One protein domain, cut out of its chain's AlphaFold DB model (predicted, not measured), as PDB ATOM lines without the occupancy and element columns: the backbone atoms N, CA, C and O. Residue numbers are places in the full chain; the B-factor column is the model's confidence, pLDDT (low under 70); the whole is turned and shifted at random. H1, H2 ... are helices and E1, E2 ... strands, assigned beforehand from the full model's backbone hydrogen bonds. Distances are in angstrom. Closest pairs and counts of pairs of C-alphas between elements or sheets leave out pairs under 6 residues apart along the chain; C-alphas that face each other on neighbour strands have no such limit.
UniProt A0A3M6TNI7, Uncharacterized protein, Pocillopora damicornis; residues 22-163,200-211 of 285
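This is residues 22 to 163 and 200 to 211 of the 285 residues of an uncharacterized protein of Pocillopora damicornis (UniProt A0A3M6TNI7). Two twisted three-stranded sheets, E3 E6 E7 and E1 E2 E5, lie face to face as a sandwich with their strands crossed. H1 packs on E1 E2 E5, H2 sits by one end of that sheet, and past the other end of the sandwich a long loop holding E4 reaches out and returns, with residues 99 to 105 sticking out. The printed part has 154 residues, with two named helices and seven named strands in the order E1 H1 E2 H2 E3 E4 E5 E6 E7; both sheets are antiparallel. The class is mixed, helices and strands, with under half of the residues in named elements. The whole is loose, with a radius of gyration of the C-alphas of 19.2 A and spans of 71 by 33 by 30 A.

In one sheet, E3 is residues 82 to 92, 31.0 A long, E6 residues 151 to 161, 28.7 A, and E7 residues 200 to 210, 31.2 A, ending at C-alpha 210 (7.513, -18.951, -15.269). In the other, E1 is residues 22 to 26, beginning at C-alpha 22 (28.203, -9.829, 2.671), E2 residues 52 to 61, 29.2 A, and E5 residues 136 to 143, 23.2 A. H1 is residues 35 to 40, 9.0 A, H2 residues 69 to 78, 14.2 A, and E4 residues 105 to 107, 6.3 A.

The sheet E3 E6 E7 is strongly twisted; N 86 and O 157 are 2.9 A apart between E3 and E6, and N 156 and O 205 are 2.8 A apart between E6 and E7, within hydrogen-bond range. The sheet E1 E2 E5 is only just strongly twisted, up to 4.5 A off its best plane; N 24 and O 58 are 3.0 A apart, and N 55 and O 140 2.9 A. The two form a sandwich, two sheets face to face, with strands at 43 degrees; the closest C-alphas of E1 and E7, Ile 25 and Ala 205, are 6.6 A apart, and those of E3 and E5, Val 85 and Val 142, are 6.8 A. H1 is on the sheet E1 E2 E5 at a height of 8.9 A, only just over none of its strands, with 2 C-alphas each on E2 and E5. H2 only grazes that sheet, with Phe 71 and Phe 61 of E2 the closest C-alphas at 7.4 A. Every O i to N i+4 pair of H1 and H2 is within hydrogen-bond range. E4 pairs with no named strand.

The C-alphas farthest apart are those of Ala 69 and Gly 103, 70.7 A. Residues 164 to 199 are not printed, and C-alphas 163 and 200 are 9.9 A apart across this cut. The links H1 to E2, E3 to E4 and E4 to E5 are long; residues 115 to 121 also stand free. Mean pLDDT of the printed part is 78.0, and residue 64, residues 93 to 103, residues 108 to 126 and residue 149 are under 70.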
ATOM      1  N   ASN A  22      29.034  -8.755   3.203       89.50
ATOM      2  CA  ASN A  22      28.203  -9.829   2.671       89.50
ATOM      3  C   ASN A  22      27.239  -9.250   1.636       89.50
ATOM      4  O   ASN A  22      26.534  -8.288   1.930       89.50
ATOM      5  N   PHE A  23      27.170  -9.862   0.457       90.75
ATOM      6  CA  PHE A  23      26.242  -9.457  -0.594       90.75
ATOM      7  C   PHE A  23      25.171 -10.517  -0.824       90.75
ATOM      8  O   PHE A  23      25.470 -11.712  -0.877       90.75
ATOM      9  N   TYR A  24      23.931 -10.079  -1.012       90.12
ATOM     10  CA  TYR A  24      22.817 -10.955  -1.353       90.12
ATOM     11  C   TYR A  24      21.855 -10.279  -2.322       90.12
ATOM     12  O   TYR A  24      21.735  -9.058  -2.371       90.12
ATOM     13  N   ILE A  25      21.180 -11.108  -3.115       92.06
ATOM     14  CA  ILE A  25      20.163 -10.673  -4.067       92.06
ATOM     15  C   ILE A  25      18.795 -10.871  -3.421       92.06
ATOM     16  O   ILE A  25      18.467 -11.967  -2.966       92.06
ATOM     17  N   PHE A  26      17.991  -9.816  -3.414       91.00
ATOM     18  CA  PHE A  26      16.631  -9.819  -2.903       91.00
ATOM     19  C   PHE A  26      15.655  -9.445  -4.015       91.00
ATOM     20  O   PHE A  26      15.820  -8.430  -4.688       91.00
ATOM     21  N   LEU A  27      14.629 -10.270  -4.213       90.44
ATOM     22  CA  LEU A  27      13.583 -10.015  -5.197       90.44
ATOM     23  C   LEU A  27      12.324  -9.547  -4.472       90.44
ATOM     24  O   LEU A  27      11.665 -10.390  -3.859       90.44
ATOM     25  N   PRO A  28      11.965  -8.258  -4.533       86.19
ATOM     26  CA  PRO A  28      10.806  -7.745  -3.822       86.19
ATOM     27  C   PRO A  28       9.503  -8.279  -4.420       86.19
ATOM     28  O   PRO A  28       9.360  -8.437  -5.636       86.19
ATOM     29  N   LYS A  29       8.533  -8.582  -3.555       81.12
ATOM     30  CA  LYS A  29       7.191  -9.001  -3.980       81.12
ATOM     31  C   LYS A  29       6.378  -7.832  -4.542       81.12
ATOM     32  O   LYS A  29       5.574  -8.037  -5.450       81.12
ATOM     33  N   VAL A  30       6.588  -6.639  -3.993       77.19
ATOM     34  CA  VAL A  30       5.954  -5.376  -4.384       77.19
ATOM     35  C   VAL A  30       7.067  -4.362  -4.610       77.19
ATOM     36  O   VAL A  30       8.009  -4.330  -3.829       77.19
ATOM     37  N   LEU A  31       6.968  -3.582  -5.683       78.75
ATOM     38  CA  LEU A  31       7.896  -2.495  -5.981       78.75
ATOM     39  C   LEU A  31       7.195  -1.172  -5.705       78.75
ATOM     40  O   LEU A  31       6.179  -0.869  -6.336       78.75
ATOM     41  N   THR A  32       7.737  -0.399  -4.774       79.56
ATOM     42  CA  THR A  32       7.284   0.953  -4.456       79.56
ATOM     43  C   THR A  32       8.407   1.958  -4.721       79.56
ATOM     44  O   THR A  32       9.442   1.643  -5.307       79.56
ATOM     45  N   THR A  33       8.199   3.216  -4.336       77.00
ATOM     46  CA  THR A  33       9.248   4.241  -4.390       77.00
ATOM     47  C   THR A  33      10.277   4.106  -3.268       77.00
ATOM     48  O   THR A  33      11.313   4.770  -3.336       77.00
ATOM     49  N   ASP A  34      10.003   3.291  -2.243       81.19
ATOM     50  CA  ASP A  34      10.888   3.079  -1.098       81.19
ATOM     51  C   ASP A  34      11.432   1.635  -1.066       81.19
ATOM     52  O   ASP A  34      10.743   0.713  -0.621       81.19
ATOM     53  N   PRO A  35      12.700   1.427  -1.476       82.12
ATOM     54  CA  PRO A  35      13.332   0.112  -1.447       82.12
ATOM     55  C   PRO A  35      13.403  -0.515  -0.050       82.12
ATOM     56  O   PRO A  35      13.489  -1.736   0.061       82.12
ATOM     57  N   VAL A  36      13.400   0.292   1.020       83.81
ATOM     58  CA  VAL A  36      13.445  -0.225   2.396       83.81
ATOM     59  C   VAL A  36      12.109  -0.874   2.743       83.81
ATOM     60  O   VAL A  36      12.090  -2.023   3.188       83.81
ATOM     61  N   ALA A  37      11.000  -0.187   2.455       82.62
ATOM     62  CA  ALA A  37       9.659  -0.738   2.615       82.62
ATOM     63  C   ALA A  37       9.462  -2.004   1.763       82.62
ATOM     64  O   ALA A  37       8.898  -2.989   2.235       82.62
ATOM     65  N   ASP A  38       9.960  -2.030   0.526       83.31
ATOM     66  CA  ASP A  38       9.836  -3.190  -0.372       83.31
ATOM     67  C   ASP A  38      10.479  -4.466   0.200       83.31
ATOM     68  O   ASP A  38       9.974  -5.572  -0.014       83.31
ATOM     69  N   VAL A  39      11.572  -4.330   0.962       83.69
ATOM     70  CA  VAL A  39      12.209  -5.457   1.661       83.69
ATOM     71  C   VAL A  39      11.309  -6.006   2.772       83.69
ATOM     72  O   VAL A  39      11.228  -7.225   2.953       83.69
ATOM     73  N   GLU A  40      10.587  -5.140   3.482       83.25
ATOM     74  CA  GLU A  40       9.681  -5.522   4.575       83.25
ATOM     75  C   GLU A  40       8.423  -6.253   4.078       83.25
ATOM     76  O   GLU A  40       7.935  -7.170   4.741       83.25
ATOM     77  N   HIS A  41       7.948  -5.934   2.869       82.19
ATOM     78  CA  HIS A  41       6.818  -6.622   2.225       82.19
ATOM     79  C   HIS A  41       7.145  -8.057   1.763       82.19
ATOM     80  O   HIS A  41       6.257  -8.803   1.327       82.19
ATOM     81  N   GLY A  42       8.409  -8.468   1.888       82.62
ATOM     82  CA  GLY A  42       8.875  -9.822   1.631       82.62
ATOM     83  C   GLY A  42       9.258 -10.086   0.177       82.62
ATOM     84  O   GLY A  42       9.087  -9.259  -0.720       82.62
ATOM     85  N   SER A  43       9.811 -11.278  -0.053       86.81
ATOM     86  CA  SER A  43      10.390 -11.645  -1.341       86.81
ATOM     87  C   SER A  43       9.468 -12.499  -2.211       86.81
ATOM     88  O   SER A  43       8.651 -13.286  -1.726       86.81
ATOM     89  N   ARG A  44       9.660 -12.398  -3.528       86.19
ATOM     90  CA  ARG A  44       9.186 -13.381  -4.512       86.19
ATOM     91  C   ARG A  44      10.330 -14.309  -4.915       86.19
ATOM     92  O   ARG A  44      11.488 -13.909  -4.943       86.19
ATOM     93  N   ASN A  45       9.987 -15.546  -5.266       85.69
ATOM     94  CA  ASN A  45      10.967 -16.608  -5.523       85.69
ATOM     95  C   ASN A  45      10.970 -17.085  -6.979       85.69
ATOM     96  O   ASN A  45      11.511 -18.146  -7.268       85.69
ATOM     97  N   SER A  46      10.329 -16.350  -7.883       86.44
ATOM     98  CA  SER A  46      10.198 -16.699  -9.297       86.44
ATOM     99  C   SER A  46      10.157 -15.453 -10.176       86.44
ATOM    100  O   SER A  46       9.967 -14.329  -9.694       86.44
ATOM    101  N   CYS A  47      10.354 -15.664 -11.472       86.81
ATOM    102  CA  CYS A  47      10.320 -14.639 -12.506       86.81
ATOM    103  C   CYS A  47       9.489 -15.066 -13.704       86.81
ATOM    104  O   CYS A  47       9.338 -16.256 -13.921       86.81
ATOM    105  N   TYR A  48       8.913 -14.123 -14.440       83.50
ATOM    106  CA  TYR A  48       8.174 -14.384 -15.672       83.50
ATOM    107  C   TYR A  48       9.096 -14.211 -16.876       83.50
ATOM    108  O   TYR A  48       9.900 -13.279 -16.933       83.50
ATOM    109  N   ALA A  49       8.970 -15.096 -17.862       80.62
ATOM    110  CA  ALA A  49       9.711 -14.961 -19.109       80.62
ATOM    111  C   ALA A  49       9.383 -13.617 -19.786       80.62
ATOM    112  O   ALA A  49       8.215 -13.265 -19.945       80.62
ATOM    113  N   GLY A  50      10.418 -12.871 -20.181       77.00
ATOM    114  CA  GLY A  50      10.271 -11.579 -20.852       77.00
ATOM    115  C   GLY A  50       9.925 -10.389 -19.951       77.00
ATOM    116  O   GLY A  50       9.813  -9.280 -20.472       77.00
ATOM    117  N   GLU A  51       9.780 -10.562 -18.631       82.62
ATOM    118  CA  GLU A  51       9.539  -9.422 -17.736       82.62
ATOM    119  C   GLU A  51      10.781  -8.519 -17.603       82.62
ATOM    120  O   GLU A  51      11.922  -8.941 -17.828       82.62
ATOM    121  N   ARG A  52      10.567  -7.267 -17.183       85.31
ATOM    122  CA  ARG A  52      11.625  -6.426 -16.612       85.31
ATOM    123  C   ARG A  52      11.721  -6.757 -15.127       85.31
ATOM    124  O   ARG A  52      10.840  -6.396 -14.354       85.31
ATOM    125  N   LEU A  53      12.759  -7.491 -14.745       88.00
ATOM    126  CA  LEU A  53      12.965  -7.910 -13.370       88.00
ATOM    127  C   LEU A  53      13.678  -6.799 -12.603       88.00
ATOM    128  O   LEU A  53      14.857  -6.556 -12.843       88.00
ATOM    129  N   SER A  54      12.980  -6.170 -11.661       90.00
ATOM    130  CA  SER A  54      13.587  -5.277 -10.671       90.00
ATOM    131  C   SER A  54      13.893  -6.043  -9.387       90.00
ATOM    132  O   SER A  54      13.072  -6.825  -8.901       90.00
ATOM    133  N   PHE A  55      15.088  -5.839  -8.849       91.25
ATOM    134  CA  PHE A  55      15.594  -6.540  -7.676       91.25
ATOM    135  C   PHE A  55      16.612  -5.672  -6.934       91.25
ATOM    136  O   PHE A  55      17.054  -4.633  -7.422       91.25
ATOM    137  N   PHE A  56      16.993  -6.102  -5.739       92.25
ATOM    138  CA  PHE A  56      17.961  -5.407  -4.907       92.25
ATOM    139  C   PHE A  56      19.213  -6.254  -4.735       92.25
ATOM    140  O   PHE A  56      19.132  -7.425  -4.363       92.25
ATOM    141  N   LEU A  57      20.375  -5.654  -4.967       92.94
ATOM    142  CA  LEU A  57      21.608  -6.129  -4.353       92.94
ATOM    143  C   LEU A  57      21.688  -5.471  -2.974       92.94
ATOM    144  O   LEU A  57      21.538  -4.257  -2.872       92.94
ATOM    145  N   ILE A  58      21.897  -6.248  -1.917       92.12
ATOM    146  CA  ILE A  58      22.017  -5.710  -0.563       92.12
ATOM    147  C   ILE A  58      23.388  -6.066  -0.007       92.12
ATOM    148  O   ILE A  58      23.802  -7.226  -0.052       92.12
ATOM    149  N   ALA A  59      24.084  -5.053   0.500       91.56
ATOM    150  CA  ALA A  59      25.378  -5.179   1.140       91.56
ATOM    151  C   ALA A  59      25.245  -5.023   2.657       91.56
ATOM    152  O   ALA A  59      24.712  -4.032   3.162       91.56
ATOM    153  N   GLN A  60      25.764  -6.010   3.377       90.75
ATOM    154  CA  GLN A  60      25.765  -6.085   4.829       90.75
ATOM    155  C   GLN A  60      27.180  -6.040   5.372       90.75
ATOM    156  O   GLN A  60      28.028  -6.831   4.961       90.75
ATOM    157  N   PHE A  61      27.411  -5.169   6.348       87.88
ATOM    158  CA  PHE A  61      28.684  -5.131   7.051       87.88
ATOM    159  C   PHE A  61      28.875  -6.392   7.897       87.88
ATOM    160  O   PHE A  61      27.984  -6.792   8.654       87.88
ATOM    161  N   ARG A  62      30.049  -7.012   7.766       83.69
ATOM    162  CA  ARG A  62      30.426  -8.248   8.462       83.69
ATOM    163  C   ARG A  62      31.055  -7.999   9.841       83.69
ATOM    164  O   ARG A  62      31.184  -8.940  10.617       83.69
ATOM    165  N   GLY A  63      31.454  -6.766  10.155       78.00
ATOM    166  CA  GLY A  63      32.101  -6.442  11.428       78.00
ATOM    167  C   GLY A  63      31.145  -6.384  12.626       78.00
ATOM    168  O   GLY A  63      29.944  -6.161  12.489       78.00
ATOM    169  N   ASN A  64      31.711  -6.559  13.824       69.94
ATOM    170  CA  ASN A  64      30.956  -6.679  15.079       69.94
ATOM    171  C   ASN A  64      30.411  -5.344  15.618       69.94
ATOM    172  O   ASN A  64      29.476  -5.352  16.413       69.94
ATOM    173  N   LYS A  65      30.990  -4.207  15.213       75.44
ATOM    174  CA  LYS A  65      30.623  -2.866  15.692       75.44
ATOM    175  C   LYS A  65      30.212  -1.983  14.517       75.44
ATOM    176  O   LYS A  65      31.032  -1.682  13.653       75.44
ATOM    177  N   ARG A  66      28.936  -1.590  14.483       72.69
ATOM    178  CA  ARG A  66      28.322  -0.779  13.411       72.69
ATOM    179  C   ARG A  66      28.347   0.733  13.689       72.69
ATOM    180  O   ARG A  66      27.627   1.479  13.047       72.69
ATOM    181  N   GLU A  67      29.166   1.172  14.639       73.31
ATOM    182  CA  GLU A  67      29.289   2.583  15.049       73.31
ATOM    183  C   GLU A  67      30.751   3.063  15.041       73.31
ATOM    184  O   GLU A  67      31.049   4.196  15.403       73.31
ATOM    185  N   ASP A  68      31.682   2.204  14.616       79.38
ATOM    186  CA  ASP A  68      33.103   2.537  14.560       79.38
ATOM    187  C   ASP A  68      33.447   3.276  13.254       79.38
ATOM    188  O   ASP A  68      32.802   3.083  12.222       79.38
ATOM    189  N   ALA A  69      34.561   4.017  13.240       80.94
ATOM    190  CA  ALA A  69      35.095   4.667  12.033       80.94
ATOM    191  C   ALA A  69      35.284   3.696  10.844       80.94
ATOM    192  O   ALA A  69      35.195   4.085   9.680       80.94
ATOM    193  N   ASN A  70      35.507   2.409  11.131       83.00
ATOM    194  CA  ASN A  70      35.576   1.360  10.116       83.00
ATOM    195  C   ASN A  70      34.231   1.158   9.392       83.00
ATOM    196  O   ASN A  70      34.200   0.987   8.177       83.00
ATOM    197  N   PHE A  71      33.116   1.227  10.120       85.56
ATOM    198  CA  PHE A  71      31.780   1.105   9.546       85.56
ATOM    199  C   PHE A  71      31.439   2.298   8.644       85.56
ATOM    200  O   PHE A  71      30.957   2.107   7.529       85.56
ATOM    201  N   GLU A  72      31.762   3.523   9.067       84.50
ATOM    202  CA  GLU A  72      31.561   4.711   8.227       84.50
ATOM    203  C   GLU A  72      32.405   4.664   6.947       84.50
ATOM    204  O   GLU A  72      31.919   4.984   5.857       84.50
ATOM    205  N   ASN A  73      33.666   4.235   7.055       84.38
ATOM    206  CA  ASN A  73      34.545   4.061   5.899       84.38
ATOM    207  C   ASN A  73      34.034   2.961   4.963       84.38
ATOM    208  O   ASN A  73      34.042   3.136   3.742       84.38
ATOM    209  N   TRP A  74      33.530   1.857   5.523       87.50
ATOM    210  CA  TRP A  74      32.855   0.807   4.767       87.50
ATOM    211  C   TRP A  74      31.654   1.359   3.990       87.50
ATOM    212  O   TRP A  74      31.566   1.135   2.781       87.50
ATOM    213  N   GLN A  75      30.786   2.148   4.635       87.62
ATOM    214  CA  GLN A  75      29.630   2.757   3.974       87.62
ATOM    215  C   GLN A  75      30.048   3.701   2.843       87.62
ATOM    216  O   GLN A  75      29.569   3.558   1.718       87.62
ATOM    217  N   LYS A  76      30.977   4.630   3.106       85.81
ATOM    218  CA  LYS A  76      31.485   5.581   2.097       85.81
ATOM    219  C   LYS A  76      32.054   4.864   0.872       85.81
ATOM    220  O   LYS A  76      31.791   5.283  -0.254       85.81
ATOM    221  N   ARG A  77      32.798   3.774   1.087       85.06
ATOM    222  CA  ARG A  77      33.362   2.951   0.009       85.06
ATOM    223  C   ARG A  77      32.271   2.229  -0.777       85.06
ATOM    224  O   ARG A  77      32.265   2.277  -2.004       85.06
ATOM    225  N   LEU A  78      31.326   1.600  -0.084       87.88
ATOM    226  CA  LEU A  78      30.272   0.814  -0.718       87.88
ATOM    227  C   LEU A  78      29.284   1.674  -1.520       87.88
ATOM    228  O   LEU A  78      28.832   1.256  -2.586       87.88
ATOM    229  N   LEU A  79      29.003   2.908  -1.099       87.62
ATOM    230  CA  LEU A  79      28.151   3.834  -1.863       87.62
ATOM    231  C   LEU A  79      28.700   4.173  -3.259       87.62
ATOM    232  O   LEU A  79      27.944   4.643  -4.108       87.62
ATOM    233  N   ARG A  80      29.995   3.942  -3.499       83.75
ATOM    234  CA  ARG A  80      30.668   4.224  -4.771       83.75
ATOM    235  C   ARG A  80      30.814   2.995  -5.669       83.75
ATOM    236  O   ARG A  80      31.386   3.133  -6.740       83.75
ATOM    237  N   LEU A  81      30.343   1.815  -5.264       86.00
ATOM    238  CA  LEU A  81      30.551   0.597  -6.051       86.00
ATOM    239  C   LEU A  81      29.910   0.671  -7.434       86.00
ATOM    240  O   LEU A  81      28.799   1.172  -7.615       86.00
ATOM    241  N   CYS A  82      30.610   0.077  -8.388       84.06
ATOM    242  CA  CYS A  82      30.110  -0.173  -9.721       84.06
ATOM    243  C   CYS A  82      29.438  -1.549  -9.757       84.06
ATOM    244  O   CYS A  82      29.874  -2.498  -9.096       84.06
ATOM    245  N   THR A  83      28.364  -1.659 -10.536       87.12
ATOM    246  CA  THR A  83      27.640  -2.919 -10.708       87.12
ATOM    247  C   THR A  83      27.275  -3.142 -12.169       87.12
ATOM    248  O   THR A  83      26.961  -2.196 -12.892       87.12
ATOM    249  N   SER A  84      27.294  -4.399 -12.605       87.19
ATOM    250  CA  SER A  84      26.669  -4.834 -13.853       87.19
ATOM    251  C   SER A  84      25.858  -6.090 -13.616       87.19
ATOM    252  O   SER A  84      26.193  -6.939 -12.787       87.19
ATOM    253  N   VAL A  85      24.755  -6.193 -14.346       89.50
ATOM    254  CA  VAL A  85      23.814  -7.296 -14.226       89.50
ATOM    255  C   VAL A  85      23.840  -8.099 -15.511       89.50
ATOM    256  O   VAL A  85      23.759  -7.544 -16.605       89.50
ATOM    257  N   SER A  86      23.918  -9.416 -15.379       89.06
ATOM    258  CA  SER A  86      23.762 -10.345 -16.488       89.06
ATOM    259  C   SER A  86      22.826 -11.484 -16.108       89.06
ATOM    260  O   SER A  86      22.647 -11.834 -14.937       89.06
ATOM    261  N   VAL A  87      22.180 -12.049 -17.125       90.69
ATOM    262  CA  VAL A  87      21.245 -13.159 -16.969       90.69
ATOM    263  C   VAL A  87      21.619 -14.253 -17.955       90.69
ATOM    264  O   VAL A  87      21.921 -13.983 -19.115       90.69
ATOM    265  N   SER A  88      21.587 -15.499 -17.492       89.06
ATOM    266  CA  SER A  88      21.834 -16.681 -18.320       89.06
ATOM    267  C   SER A  88      20.814 -17.779 -18.033       89.06
ATOM    268  O   SER A  88      20.315 -17.922 -16.915       89.06
ATOM    269  N   SER A  89      20.495 -18.580 -19.049       88.31
ATOM    270  CA  SER A  89      19.660 -19.771 -18.882       88.31
ATOM    271  C   SER A  89      20.488 -20.915 -18.294       88.31
ATOM    272  O   SER A  89      21.568 -21.212 -18.793       88.31
ATOM    273  N   ILE A  90      19.974 -21.572 -17.251       87.25
ATOM    274  CA  ILE A  90      20.597 -22.763 -16.644       87.25
ATOM    275  C   ILE A  90      19.936 -24.034 -17.174       87.25
ATOM    276  O   ILE A  90      20.607 -25.023 -17.450       87.25
ATOM    277  N   GLU A  91      18.610 -24.018 -17.274       81.31
ATOM    278  CA  GLU A  91      17.818 -25.176 -17.670       81.31
ATOM    279  C   GLU A  91      16.743 -24.738 -18.652       81.31
ATOM    280  O   GLU A  91      15.937 -23.850 -18.355       81.31
ATOM    281  N   LEU A  92      16.734 -25.389 -19.808       75.81
ATOM    282  CA  LEU A  92      15.660 -25.303 -20.786       75.81
ATOM    283  C   LEU A  92      14.710 -26.473 -20.561       75.81
ATOM    284  O   LEU A  92      15.154 -27.575 -20.231       75.81
ATOM    285  N   MET A  93      13.414 -26.257 -20.772       66.69
ATOM    286  CA  MET A  93      12.510 -27.390 -20.913       66.69
ATOM    287  C   MET A  93      12.948 -28.196 -22.135       66.69
ATOM    288  O   MET A  93      13.142 -27.657 -23.227       66.69
ATOM    289  N   THR A  94      13.149 -29.493 -21.945       61.91
ATOM    290  CA  THR A  94      13.430 -30.392 -23.054       61.91
ATOM    291  C   THR A  94      12.157 -30.540 -23.875       61.91
ATOM    292  O   THR A  94      11.090 -30.825 -23.340       61.91
ATOM    293  N   ARG A  95      12.263 -30.389 -25.200       56.97
ATOM    294  CA  ARG A  95      11.181 -30.703 -26.151       56.97
ATOM    295  C   ARG A  95      10.970 -32.218 -26.294       56.97
ATOM    296  O   ARG A  95      10.816 -32.727 -27.403       56.97
ATOM    297  N   LYS A  96      11.078 -32.975 -25.200       56.44
ATOM    298  CA  LYS A  96      10.758 -34.400 -25.231       56.44
ATOM    299  C   LYS A  96       9.244 -34.523 -25.101       56.44
ATOM    300  O   LYS A  96       8.684 -34.076 -24.110       56.44
ATOM    301  N   ASP A  97       8.663 -35.104 -26.150       48.16
ATOM    302  CA  ASP A  97       7.261 -35.514 -26.331       48.16
ATOM    303  C   ASP A  97       6.355 -34.644 -27.219       48.16
ATOM    304  O   ASP A  97       5.147 -34.582 -27.013       48.16
ATOM    305  N   ASP A  98       6.886 -34.108 -28.324       46.72
ATOM    306  CA  ASP A  98       6.037 -33.733 -29.475       46.72
ATOM    307  C   ASP A  98       5.721 -34.916 -30.417       46.72
ATOM    308  O   ASP A  98       4.953 -34.769 -31.363       46.72
ATOM    309  N   ALA A  99       6.242 -36.118 -30.141       48.38
ATOM    310  CA  ALA A  99       5.978 -37.315 -30.951       48.38
ATOM    311  C   ALA A  99       4.918 -38.275 -30.366       48.38
ATOM    312  O   ALA A  99       4.485 -39.181 -31.073       48.38
ATOM    313  N   HIS A 100       4.471 -38.101 -29.112       49.72
ATOM    314  CA  HIS A 100       3.702 -39.150 -28.412       49.72
ATOM    315  C   HIS A 100       2.331 -38.745 -27.844       49.72
ATOM    316  O   HIS A 100       1.606 -39.611 -27.365       49.72
ATOM    317  N   ALA A 101       1.901 -37.484 -27.936       53.38
ATOM    318  CA  ALA A 101       0.588 -37.075 -27.419       53.38
ATOM    319  C   ALA A 101      -0.453 -36.926 -28.541       53.38
ATOM    320  O   ALA A 101      -0.817 -35.823 -28.937       53.38
ATOM    321  N   GLY A 102      -0.924 -38.049 -29.088       59.66
ATOM    322  CA  GLY A 102      -2.228 -38.129 -29.764       59.66
ATOM    323  C   GLY A 102      -2.486 -37.205 -30.966       59.66
ATOM    324  O   GLY A 102      -3.656 -36.975 -31.274       59.66
ATOM    325  N   GLY A 103      -1.459 -36.683 -31.646       68.75
ATOM    326  CA  GLY A 103      -1.602 -35.847 -32.849       68.75
ATOM    327  C   GLY A 103      -1.828 -34.348 -32.603       68.75
ATOM    328  O   GLY A 103      -2.356 -33.673 -33.483       68.75
ATOM    329  N   PHE A 104      -1.474 -33.826 -31.425       74.00
ATOM    330  CA  PHE A 104      -1.473 -32.383 -31.158       74.00
ATOM    331  C   PHE A 104      -0.224 -31.698 -31.732       74.00
ATOM    332  O   PHE A 104       0.892 -32.191 -31.577       74.00
ATOM    333  N   ILE A 105      -0.418 -30.534 -32.352       76.62
ATOM    334  CA  ILE A 105       0.613 -29.651 -32.898       76.62
ATOM    335  C   ILE A 105       0.847 -28.503 -31.915       76.62
ATOM    336  O   ILE A 105      -0.086 -27.818 -31.491       76.62
ATOM    337  N   THR A 106       2.107 -28.272 -31.558       73.06
ATOM    338  CA  THR A 106       2.500 -27.160 -30.687       73.06
ATOM    339  C   THR A 106       2.349 -25.825 -31.415       73.06
ATOM    340  O   THR A 106       2.922 -25.624 -32.487       73.06
ATOM    341  N   CYS A 107       1.563 -24.913 -30.836       72.19
ATOM    342  CA  CYS A 107       1.349 -23.574 -31.376       72.19
ATOM    343  C   CYS A 107       2.453 -22.641 -30.878       72.19
ATOM    344  O   CYS A 107       2.721 -22.566 -29.675       72.19
ATOM    345  N   TRP A 108       3.065 -21.897 -31.796       61.25
ATOM    346  CA  TRP A 108       4.086 -20.909 -31.458       61.25
ATOM    347  C   TRP A 108       3.478 -19.507 -31.448       61.25
ATOM    348  O   TRP A 108       2.694 -19.181 -32.342       61.25
ATOM    349  N   PRO A 109       3.818 -18.668 -30.457       61.16
ATOM    350  CA  PRO A 109       3.366 -17.286 -30.451       61.16
ATOM    351  C   PRO A 109       3.931 -16.557 -31.678       61.16
ATOM    352  O   PRO A 109       5.143 -16.541 -31.886       61.16
ATOM    353  N   VAL A 110       3.050 -15.954 -32.482       55.81
ATOM    354  CA  VAL A 110       3.424 -15.162 -33.674       55.81
ATOM    355  C   VAL A 110       3.762 -13.713 -33.294       55.81
ATOM    356  O   VAL A 110       4.510 -13.034 -33.989       55.81
ATOM    357  N   GLY A 111       3.291 -13.261 -32.132       45.31
ATOM    358  CA  GLY A 111       3.668 -11.995 -31.521       45.31
ATOM    359  C   GLY A 111       3.256 -11.967 -30.053       45.31
ATOM    360  O   GLY A 111       2.272 -12.590 -29.660       45.31
ATOM    361  N   SER A 112       4.016 -11.252 -29.231       49.69
ATOM    362  CA  SER A 112       3.543 -10.778 -27.935       49.69
ATOM    363  C   SER A 112       3.350  -9.273 -28.059       49.69
ATOM    364  O   SER A 112       4.305  -8.546 -28.338       49.69
ATOM    365  N   SER A 113       2.116  -8.785 -27.897       42.28
ATOM    366  CA  SER A 113       1.898  -7.347 -27.770       42.28
ATOM    367  C   SER A 113       2.516  -6.920 -26.444       42.28
ATOM    368  O   SER A 113       1.950  -7.129 -25.368       42.28
ATOM    369  N   LYS A 114       3.724  -6.367 -26.505       47.62
ATOM    370  CA  LYS A 114       4.249  -5.585 -25.398       47.62
ATOM    371  C   LYS A 114       3.331  -4.373 -25.307       47.62
ATOM    372  O   LYS A 114       3.182  -3.662 -26.295       47.62
ATOM    373  N   MET A 115       2.709  -4.131 -24.155       37.91
ATOM    374  CA  MET A 115       2.385  -2.743 -23.854       37.91
ATOM    375  C   MET A 115       3.727  -2.021 -23.872       37.91
ATOM    376  O   MET A 115       4.577  -2.270 -23.015       37.91
ATOM    377  N   GLU A 116       3.953  -1.225 -24.913       37.38
ATOM    378  CA  GLU A 116       5.011  -0.230 -24.940       37.38
ATOM    379  C   GLU A 116       4.677   0.784 -23.845       37.38
ATOM    380  O   GLU A 116       4.058   1.817 -24.072       37.38
ATOM    381  N   GLY A 117       5.027   0.449 -22.605       41.62
ATOM    382  CA  GLY A 117       5.374   1.486 -21.655       41.62
ATOM    383  C   GLY A 117       6.629   2.142 -22.203       41.62
ATOM    384  O   GLY A 117       7.571   1.421 -22.545       41.62
ATOM    385  N   GLU A 118       6.605   3.470 -22.333       36.69
ATOM    386  CA  GLU A 118       7.760   4.268 -22.734       36.69
ATOM    387  C   GLU A 118       9.022   3.693 -22.094       36.69
ATOM    388  O   GLU A 118       9.122   3.559 -20.867       36.69
ATOM    389  N   ASP A 119       9.980   3.319 -22.940       42.50
ATOM    390  CA  ASP A 119      11.329   3.002 -22.508       42.50
ATOM    391  C   ASP A 119      11.978   4.319 -22.095       42.50
ATOM    392  O   ASP A 119      12.790   4.900 -22.810       42.50
ATOM    393  N   VAL A 120      11.553   4.847 -20.946       38.22
ATOM    394  CA  VAL A 120      12.326   5.864 -20.261       38.22
ATOM    395  C   VAL A 120      13.633   5.157 -19.957       38.22
ATOM    396  O   VAL A 120      13.665   4.217 -19.155       38.22
ATOM    397  N   ASP A 121      14.678   5.557 -20.674       42.00
ATOM    398  CA  ASP A 121      16.050   5.124 -20.474       42.00
ATOM    399  C   ASP A 121      16.450   5.516 -19.047       42.00
ATOM    400  O   ASP A 121      17.000   6.579 -18.763       42.00
ATOM    401  N   LEU A 122      16.072   4.666 -18.093       43.31
ATOM    402  CA  LEU A 122      16.419   4.792 -16.695       43.31
ATOM    403  C   LEU A 122      17.830   4.232 -16.496       43.31
ATOM    404  O   LEU A 122      18.080   3.538 -15.518       43.31
ATOM    405  N   ARG A 123      18.803   4.737 -17.264       41.31
ATOM    406  CA  ARG A 123      20.127   5.066 -16.701       41.31
ATOM    407  C   ARG A 123      20.004   6.153 -15.612       41.31
ATOM    408  O   ARG A 123      20.901   6.975 -15.432       41.31
ATOM    409  N   LYS A 124      18.888   6.189 -14.862       44.91
ATOM    410  CA  LYS A 124      18.784   6.899 -13.598       44.91
ATOM    411  C   LYS A 124      19.885   6.309 -12.749       44.91
ATOM    412  O   LYS A 124      19.857   5.122 -12.444       44.91
ATOM    413  N   LYS A 125      20.848   7.164 -12.416       49.91
ATOM    414  CA  LYS A 125      21.886   6.944 -11.418       49.91
ATOM    415  C   LYS A 125      21.322   6.036 -10.326       49.91
ATOM    416  O   LYS A 125      20.462   6.482  -9.560       49.91
ATOM    417  N   ILE A 126      21.744   4.767 -10.323       61.84
ATOM    418  CA  ILE A 126      21.404   3.818  -9.264       61.84
ATOM    419  C   ILE A 126      21.806   4.534  -7.987       61.84
ATOM    420  O   ILE A 126      22.983   4.807  -7.771       61.84
ATOM    421  N   THR A 127      20.816   4.983  -7.224       78.81
ATOM    422  CA  THR A 127      21.068   5.755  -6.016       78.81
ATOM    423  C   THR A 127      20.960   4.757  -4.881       78.81
ATOM    424  O   THR A 127      19.833   4.423  -4.498       78.81
ATOM    425  N   PRO A 128      22.092   4.212  -4.400       86.56
ATOM    426  CA  PRO A 128      22.059   3.284  -3.290       86.56
ATOM    427  C   PRO A 128      21.385   3.939  -2.083       86.56
ATOM    428  O   PRO A 128      21.506   5.146  -1.850       86.56
ATOM    429  N   ARG A 129      20.638   3.140  -1.325       87.31
ATOM    430  CA  ARG A 129      19.901   3.578  -0.138       87.31
ATOM    431  C   ARG A 129      20.446   2.883   1.092       87.31
ATOM    432  O   ARG A 129      20.688   1.684   1.069       87.31
ATOM    433  N   ILE A 130      20.616   3.641   2.166       88.94
ATOM    434  CA  ILE A 130      21.044   3.109   3.457       88.94
ATOM    435  C   ILE A 130      19.790   2.805   4.275       88.94
ATOM    436  O   ILE A 130      18.902   3.645   4.403       88.94
ATOM    437  N   THR A 131      19.707   1.590   4.801       86.50
ATOM    438  CA  THR A 131      18.627   1.159   5.697       86.50
ATOM    439  C   THR A 131      18.834   1.700   7.112       86.50
ATOM    440  O   THR A 131      19.940   2.084   7.489       86.50
ATOM    441  N   HIS A 132      17.806   1.618   7.959       82.44
ATOM    442  CA  HIS A 132      17.926   1.929   9.391       82.44
ATOM    443  C   HIS A 132      18.982   1.074  10.123       82.44
ATOM    444  O   HIS A 132      19.484   1.474  11.165       82.44
ATOM    445  N   ARG A 133      19.336  -0.103   9.582       83.00
ATOM    446  CA  ARG A 133      20.379  -0.993  10.131       83.00
ATOM    447  C   ARG A 133      21.781  -0.660   9.628       83.00
ATOM    448  O   ARG A 133      22.739  -1.327  10.023       83.00
ATOM    449  N   GLY A 134      21.879   0.307   8.718       84.69
ATOM    450  CA  GLY A 134      23.110   0.692   8.052       84.69
ATOM    451  C   GLY A 134      23.509  -0.199   6.869       84.69
ATOM    452  O   GLY A 134      24.542   0.056   6.256       84.69
ATOM    453  N   ASP A 135      22.694  -1.201   6.514       90.06
ATOM    454  CA  ASP A 135      22.865  -2.009   5.297       90.06
ATOM    455  C   ASP A 135      22.583  -1.148   4.051       90.06
ATOM    456  O   ASP A 135      21.740  -0.247   4.110       90.06
ATOM    457  N   ILE A 136      23.245  -1.434   2.926       91.69
ATOM    458  CA  ILE A 136      23.122  -0.649   1.685       91.69
ATOM    459  C   ILE A 136      22.348  -1.447   0.638       91.69
ATOM    460  O   ILE A 136      22.720  -2.570   0.307       91.69
ATOM    461  N   ILE A 137      21.291  -0.849   0.097       91.44
ATOM    462  CA  ILE A 137      20.435  -1.396  -0.954       91.44
ATOM    463  C   ILE A 137      20.792  -0.724  -2.279       91.44
ATOM    464  O   ILE A 137      20.713   0.499  -2.387       91.44
ATOM    465  N   TYR A 138      21.114  -1.517  -3.295       92.00
ATOM    466  CA  TYR A 138      21.296  -1.077  -4.678       92.00
ATOM    467  C   TYR A 138      20.090  -1.549  -5.499       92.00
ATOM    468  O   TYR A 138      19.964  -2.752  -5.754       92.00
ATOM    469  N   PRO A 139      19.184  -0.637  -5.895       90.56
ATOM    470  CA  PRO A 139      18.091  -0.958  -6.802       90.56
ATOM    471  C   PRO A 139      18.624  -1.226  -8.206       90.56
ATOM    472  O   PRO A 139      19.234  -0.349  -8.810       90.56
ATOM    473  N   LEU A 140      18.400  -2.437  -8.704       90.25
ATOM    474  CA  LEU A 140      18.869  -2.898 -10.004       90.25
ATOM    475  C   LEU A 140      17.697  -3.445 -10.814       90.25
ATOM    476  O   LEU A 140      16.702  -3.929 -10.269       90.25
ATOM    477  N   ASP A 141      17.832  -3.407 -12.132       88.88
ATOM    478  CA  ASP A 141      16.860  -4.005 -13.027       88.88
ATOM    479  C   ASP A 141      17.513  -4.625 -14.259       88.88
ATOM    480  O   ASP A 141      18.601  -4.242 -14.687       88.88
ATOM    481  N   VAL A 142      16.847  -5.636 -14.811       88.19
ATOM    482  CA  VAL A 142      17.284  -6.311 -16.030       88.19
ATOM    483  C   VAL A 142      16.084  -6.810 -16.820       88.19
ATOM    484  O   VAL A 142      15.098  -7.293 -16.263       88.19
ATOM    485  N   ARG A 143      16.152  -6.707 -18.147       86.81
ATOM    486  CA  ARG A 143      15.137  -7.275 -19.037       86.81
ATOM    487  C   ARG A 143      15.436  -8.747 -19.288       86.81
ATOM    488  O   ARG A 143      16.535  -9.099 -19.701       86.81
ATOM    489  N   LEU A 144      14.438  -9.602 -19.092       86.44
ATOM    490  CA  LEU A 144      14.534 -11.045 -19.334       86.44
ATOM    491  C   LEU A 144      14.152 -11.422 -20.777       86.44
ATOM    492  O   LEU A 144      13.678 -12.527 -21.034       86.44
ATOM    493  N   ASN A 145      14.324 -10.496 -21.723       78.69
ATOM    494  CA  ASN A 145      14.000 -10.670 -23.143       78.69
ATOM    495  C   ASN A 145      15.046 -11.496 -23.906       78.69
ATOM    496  O   ASN A 145      14.725 -12.069 -24.940       78.69
ATOM    497  N   SER A 146      16.280 -11.549 -23.406       75.19
ATOM    498  CA  SER A 146      17.376 -12.333 -23.978       75.19
ATOM    499  C   SER A 146      17.352 -13.804 -23.557       75.19
ATOM    500  O   SER A 146      18.143 -14.600 -24.065       75.19
ATOM    501  N   LEU A 147      16.465 -14.188 -22.630       80.69
ATOM    502  CA  LEU A 147      16.323 -15.582 -22.235       80.69
ATOM    503  C   LEU A 147      15.749 -16.403 -23.397       80.69
ATOM    504  O   LEU A 147      14.741 -16.003 -23.984       80.69
ATOM    505  N   PRO A 148      16.339 -17.570 -23.708       76.25
ATOM    506  CA  PRO A 148      15.760 -18.488 -24.672       76.25
ATOM    507  C   PRO A 148      14.309 -18.841 -24.327       76.25
ATOM    508  O   PRO A 148      13.917 -18.940 -23.161       76.25
ATOM    509  N   ALA A 149      13.507 -19.100 -25.360       69.56
ATOM    510  CA  ALA A 149      12.182 -19.664 -25.157       69.56
ATOM    511  C   ALA A 149      12.285 -20.965 -24.344       69.56
ATOM    512  O   ALA A 149      13.211 -21.756 -24.530       69.56
ATOM    513  N   LEU A 150      11.303 -21.197 -23.470       72.88
ATOM    514  CA  LEU A 150      11.230 -22.382 -22.609       72.88
ATOM    515  C   LEU A 150      12.328 -22.475 -21.531       72.88
ATOM    516  O   LEU A 150      12.528 -23.553 -20.966       72.88
ATOM    517  N   THR A 151      13.032 -21.387 -21.198       80.44
ATOM    518  CA  THR A 151      13.854 -21.364 -19.979       80.44
ATOM    519  C   THR A 151      12.983 -21.682 -18.761       80.44
ATOM    520  O   THR A 151      11.963 -21.038 -18.530       80.44
ATOM    521  N   ARG A 152      13.405 -22.677 -17.973       82.38
ATOM    522  CA  ARG A 152      12.763 -23.116 -16.722       82.38
ATOM    523  C   ARG A 152      13.471 -22.560 -15.497       82.38
ATOM    524  O   ARG A 152      12.840 -22.272 -14.484       82.38
ATOM    525  N   ARG A 153      14.797 -22.436 -15.567       89.44
ATOM    526  CA  ARG A 153      15.619 -21.825 -14.519       89.44
ATOM    527  C   ARG A 153      16.656 -20.912 -15.139       89.44
ATOM    528  O   ARG A 153      17.343 -21.307 -16.082       89.44
ATOM    529  N   MET A 154      16.807 -19.731 -14.558       91.69
ATOM    530  CA  MET A 154      17.826 -18.760 -14.936       91.69
ATOM    531  C   MET A 154      18.803 -18.502 -13.793       91.69
ATOM    532  O   MET A 154      18.463 -18.680 -12.619       91.69
ATOM    533  N   ARG A 155      20.008 -18.054 -14.146       93.44
ATOM    534  CA  ARG A 155      20.989 -17.467 -13.240       93.44
ATOM    535  C   ARG A 155      20.976 -15.960 -13.443       93.44
ATOM    536  O   ARG A 155      21.249 -15.490 -14.544       93.44
ATOM    537  N   LEU A 156      20.681 -15.241 -12.374       92.69
ATOM    538  CA  LEU A 156      20.904 -13.810 -12.253       92.69
ATOM    539  C   LEU A 156      22.285 -13.604 -11.628       92.69
ATOM    540  O   LEU A 156      22.544 -14.124 -10.541       92.69
ATOM    541  N   SER A 157      23.150 -12.870 -12.316       92.12
ATOM    542  CA  SER A 157      24.520 -12.592 -11.905       92.12
ATOM    543  C   SER A 157      24.709 -11.086 -11.785       92.12
ATOM    544  O   SER A 157      24.456 -10.347 -12.732       92.12
ATOM    545  N   VAL A 158      25.155 -10.633 -10.619       91.38
ATOM    546  CA  VAL A 158      25.519  -9.237 -10.374       91.38
ATOM    547  C   VAL A 158      27.018  -9.194 -10.162       91.38
ATOM    548  O   VAL A 158      27.516  -9.718  -9.167       91.38
ATOM    549  N   ASN A 159      27.736  -8.611 -11.111       89.69
ATOM    550  CA  ASN A 159      29.146  -8.313 -10.945       89.69
ATOM    551  C   ASN A 159      29.256  -6.992 -10.178       89.69
ATOM    552  O   ASN A 159      28.580  -6.021 -10.515       89.69
ATOM    553  N   VAL A 160      30.061  -6.984  -9.125       88.88
ATOM    554  CA  VAL A 160      30.259  -5.853  -8.222       88.88
ATOM    555  C   VAL A 160      31.749  -5.589  -8.165       88.88
ATOM    556  O   VAL A 160      32.521  -6.501  -7.873       88.88
ATOM    557  N   TRP A 161      32.159  -4.357  -8.434       85.69
ATOM    558  CA  TRP A 161      33.560  -3.972  -8.355       85.69
ATOM    559  C   TRP A 161      33.709  -2.553  -7.838       85.69
ATOM    560  O   TRP A 161      32.773  -1.748  -7.846       85.69
ATOM    561  N   THR A 162      34.902  -2.258  -7.354       83.50
ATOM    562  CA  THR A 162      35.227  -0.923  -6.883       83.50
ATOM    563  C   THR A 162      35.606   0.002  -8.047       83.50
ATOM    564  O   THR A 162      36.087  -0.482  -9.077       83.50
ATOM    565  N   PRO A 163      35.389   1.324  -7.930       75.75
ATOM    566  CA  PRO A 163      35.699   2.283  -8.994       75.75
ATOM    567  C   PRO A 163      37.134   2.231  -9.512       75.75
ATOM    568  O   PRO A 163      37.359   2.536 -10.677       75.75
ATOM    569  N   ARG A 200      36.790  -7.193  -7.157       84.25
ATOM    570  CA  ARG A 200      35.582  -7.587  -7.885       84.25
ATOM    571  C   ARG A 200      34.999  -8.873  -7.310       84.25
ATOM    572  O   ARG A 200      35.741  -9.754  -6.873       84.25
ATOM    573  N   CYS A 201      33.683  -9.008  -7.324       85.44
ATOM    574  CA  CYS A 201      32.999 -10.245  -6.970       85.44
ATOM    575  C   CYS A 201      31.722 -10.415  -7.795       85.44
ATOM    576  O   CYS A 201      31.180  -9.455  -8.335       85.44
ATOM    577  N   ILE A 202      31.236 -11.653  -7.894       87.94
ATOM    578  CA  ILE A 202      29.993 -11.959  -8.605       87.94
ATOM    579  C   ILE A 202      29.011 -12.594  -7.630       87.94
ATOM    580  O   ILE A 202      29.276 -13.641  -7.034       87.94
ATOM    581  N   VAL A 203      27.845 -11.974  -7.505       90.00
ATOM    582  CA  VAL A 203      26.737 -12.443  -6.676       90.00
ATOM    583  C   VAL A 203      25.731 -13.132  -7.580       90.00
ATOM    584  O   VAL A 203      25.263 -12.550  -8.554       90.00
ATOM    585  N   ASN A 204      25.405 -14.388  -7.277       91.25
ATOM    586  CA  ASN A 204      24.551 -15.209  -8.126       91.25
ATOM    587  C   ASN A 204      23.268 -15.627  -7.405       91.25
ATOM    588  O   ASN A 204      23.308 -16.101  -6.268       91.25
ATOM    589  N   ALA A 205      22.145 -15.554  -8.113       90.38
ATOM    590  CA  ALA A 205      20.872 -16.124  -7.699       90.38
ATOM    591  C   ALA A 205      20.319 -17.026  -8.807       90.38
ATOM    592  O   ALA A 205      20.365 -16.686  -9.987       90.38
ATOM    593  N   THR A 206      19.777 -18.180  -8.423       92.50
ATOM    594  CA  THR A 206      19.072 -19.073  -9.348       92.50
ATOM    595  C   THR A 206      17.580 -18.920  -9.128       92.50
ATOM    596  O   THR A 206      17.108 -19.106  -8.007       92.50
ATOM    597  N   LEU A 207      16.845 -18.621 -10.194       90.56
ATOM    598  CA  LEU A 207      15.414 -18.349 -10.132       90.56
ATOM    599  C   LEU A 207      14.652 -19.249 -11.109       90.56
ATOM    600  O   LEU A 207      15.084 -19.407 -12.256       90.56
ATOM    601  N   PRO A 208      13.522 -19.841 -10.691       89.75
ATOM    602  CA  PRO A 208      12.589 -20.462 -11.613       89.75
ATOM    603  C   PRO A 208      11.954 -19.390 -12.506       89.75
ATOM    604  O   PRO A 208      11.514 -18.337 -12.031       89.75
ATOM    605  N   VAL A 209      11.912 -19.694 -13.798       86.31
ATOM    606  CA  VAL A 209      11.277 -18.884 -14.833       86.31
ATOM    607  C   VAL A 209       9.919 -19.503 -15.138       86.31
ATOM    608  O   VAL A 209       9.795 -20.666 -15.516       86.31
ATOM    609  N   ILE A 210       8.896 -18.696 -14.939       82.12
ATOM    610  CA  ILE A 210       7.513 -18.951 -15.269       82.12
ATOM    611  C   ILE A 210       7.340 -18.564 -16.729       82.12
ATOM    612  O   ILE A 210       7.336 -17.384 -17.089       82.12
ATOM    613  N   THR A 211       7.207 -19.571 -17.578       72.06
ATOM    614  CA  THR A 211       6.840 -19.360 -18.971       72.06
ATOM    615  C   THR A 211       5.367 -18.955 -19.060       72.06
ATOM    616  O   THR A 211       4.561 -19.410 -18.240       72.06
TER     617      THR A 211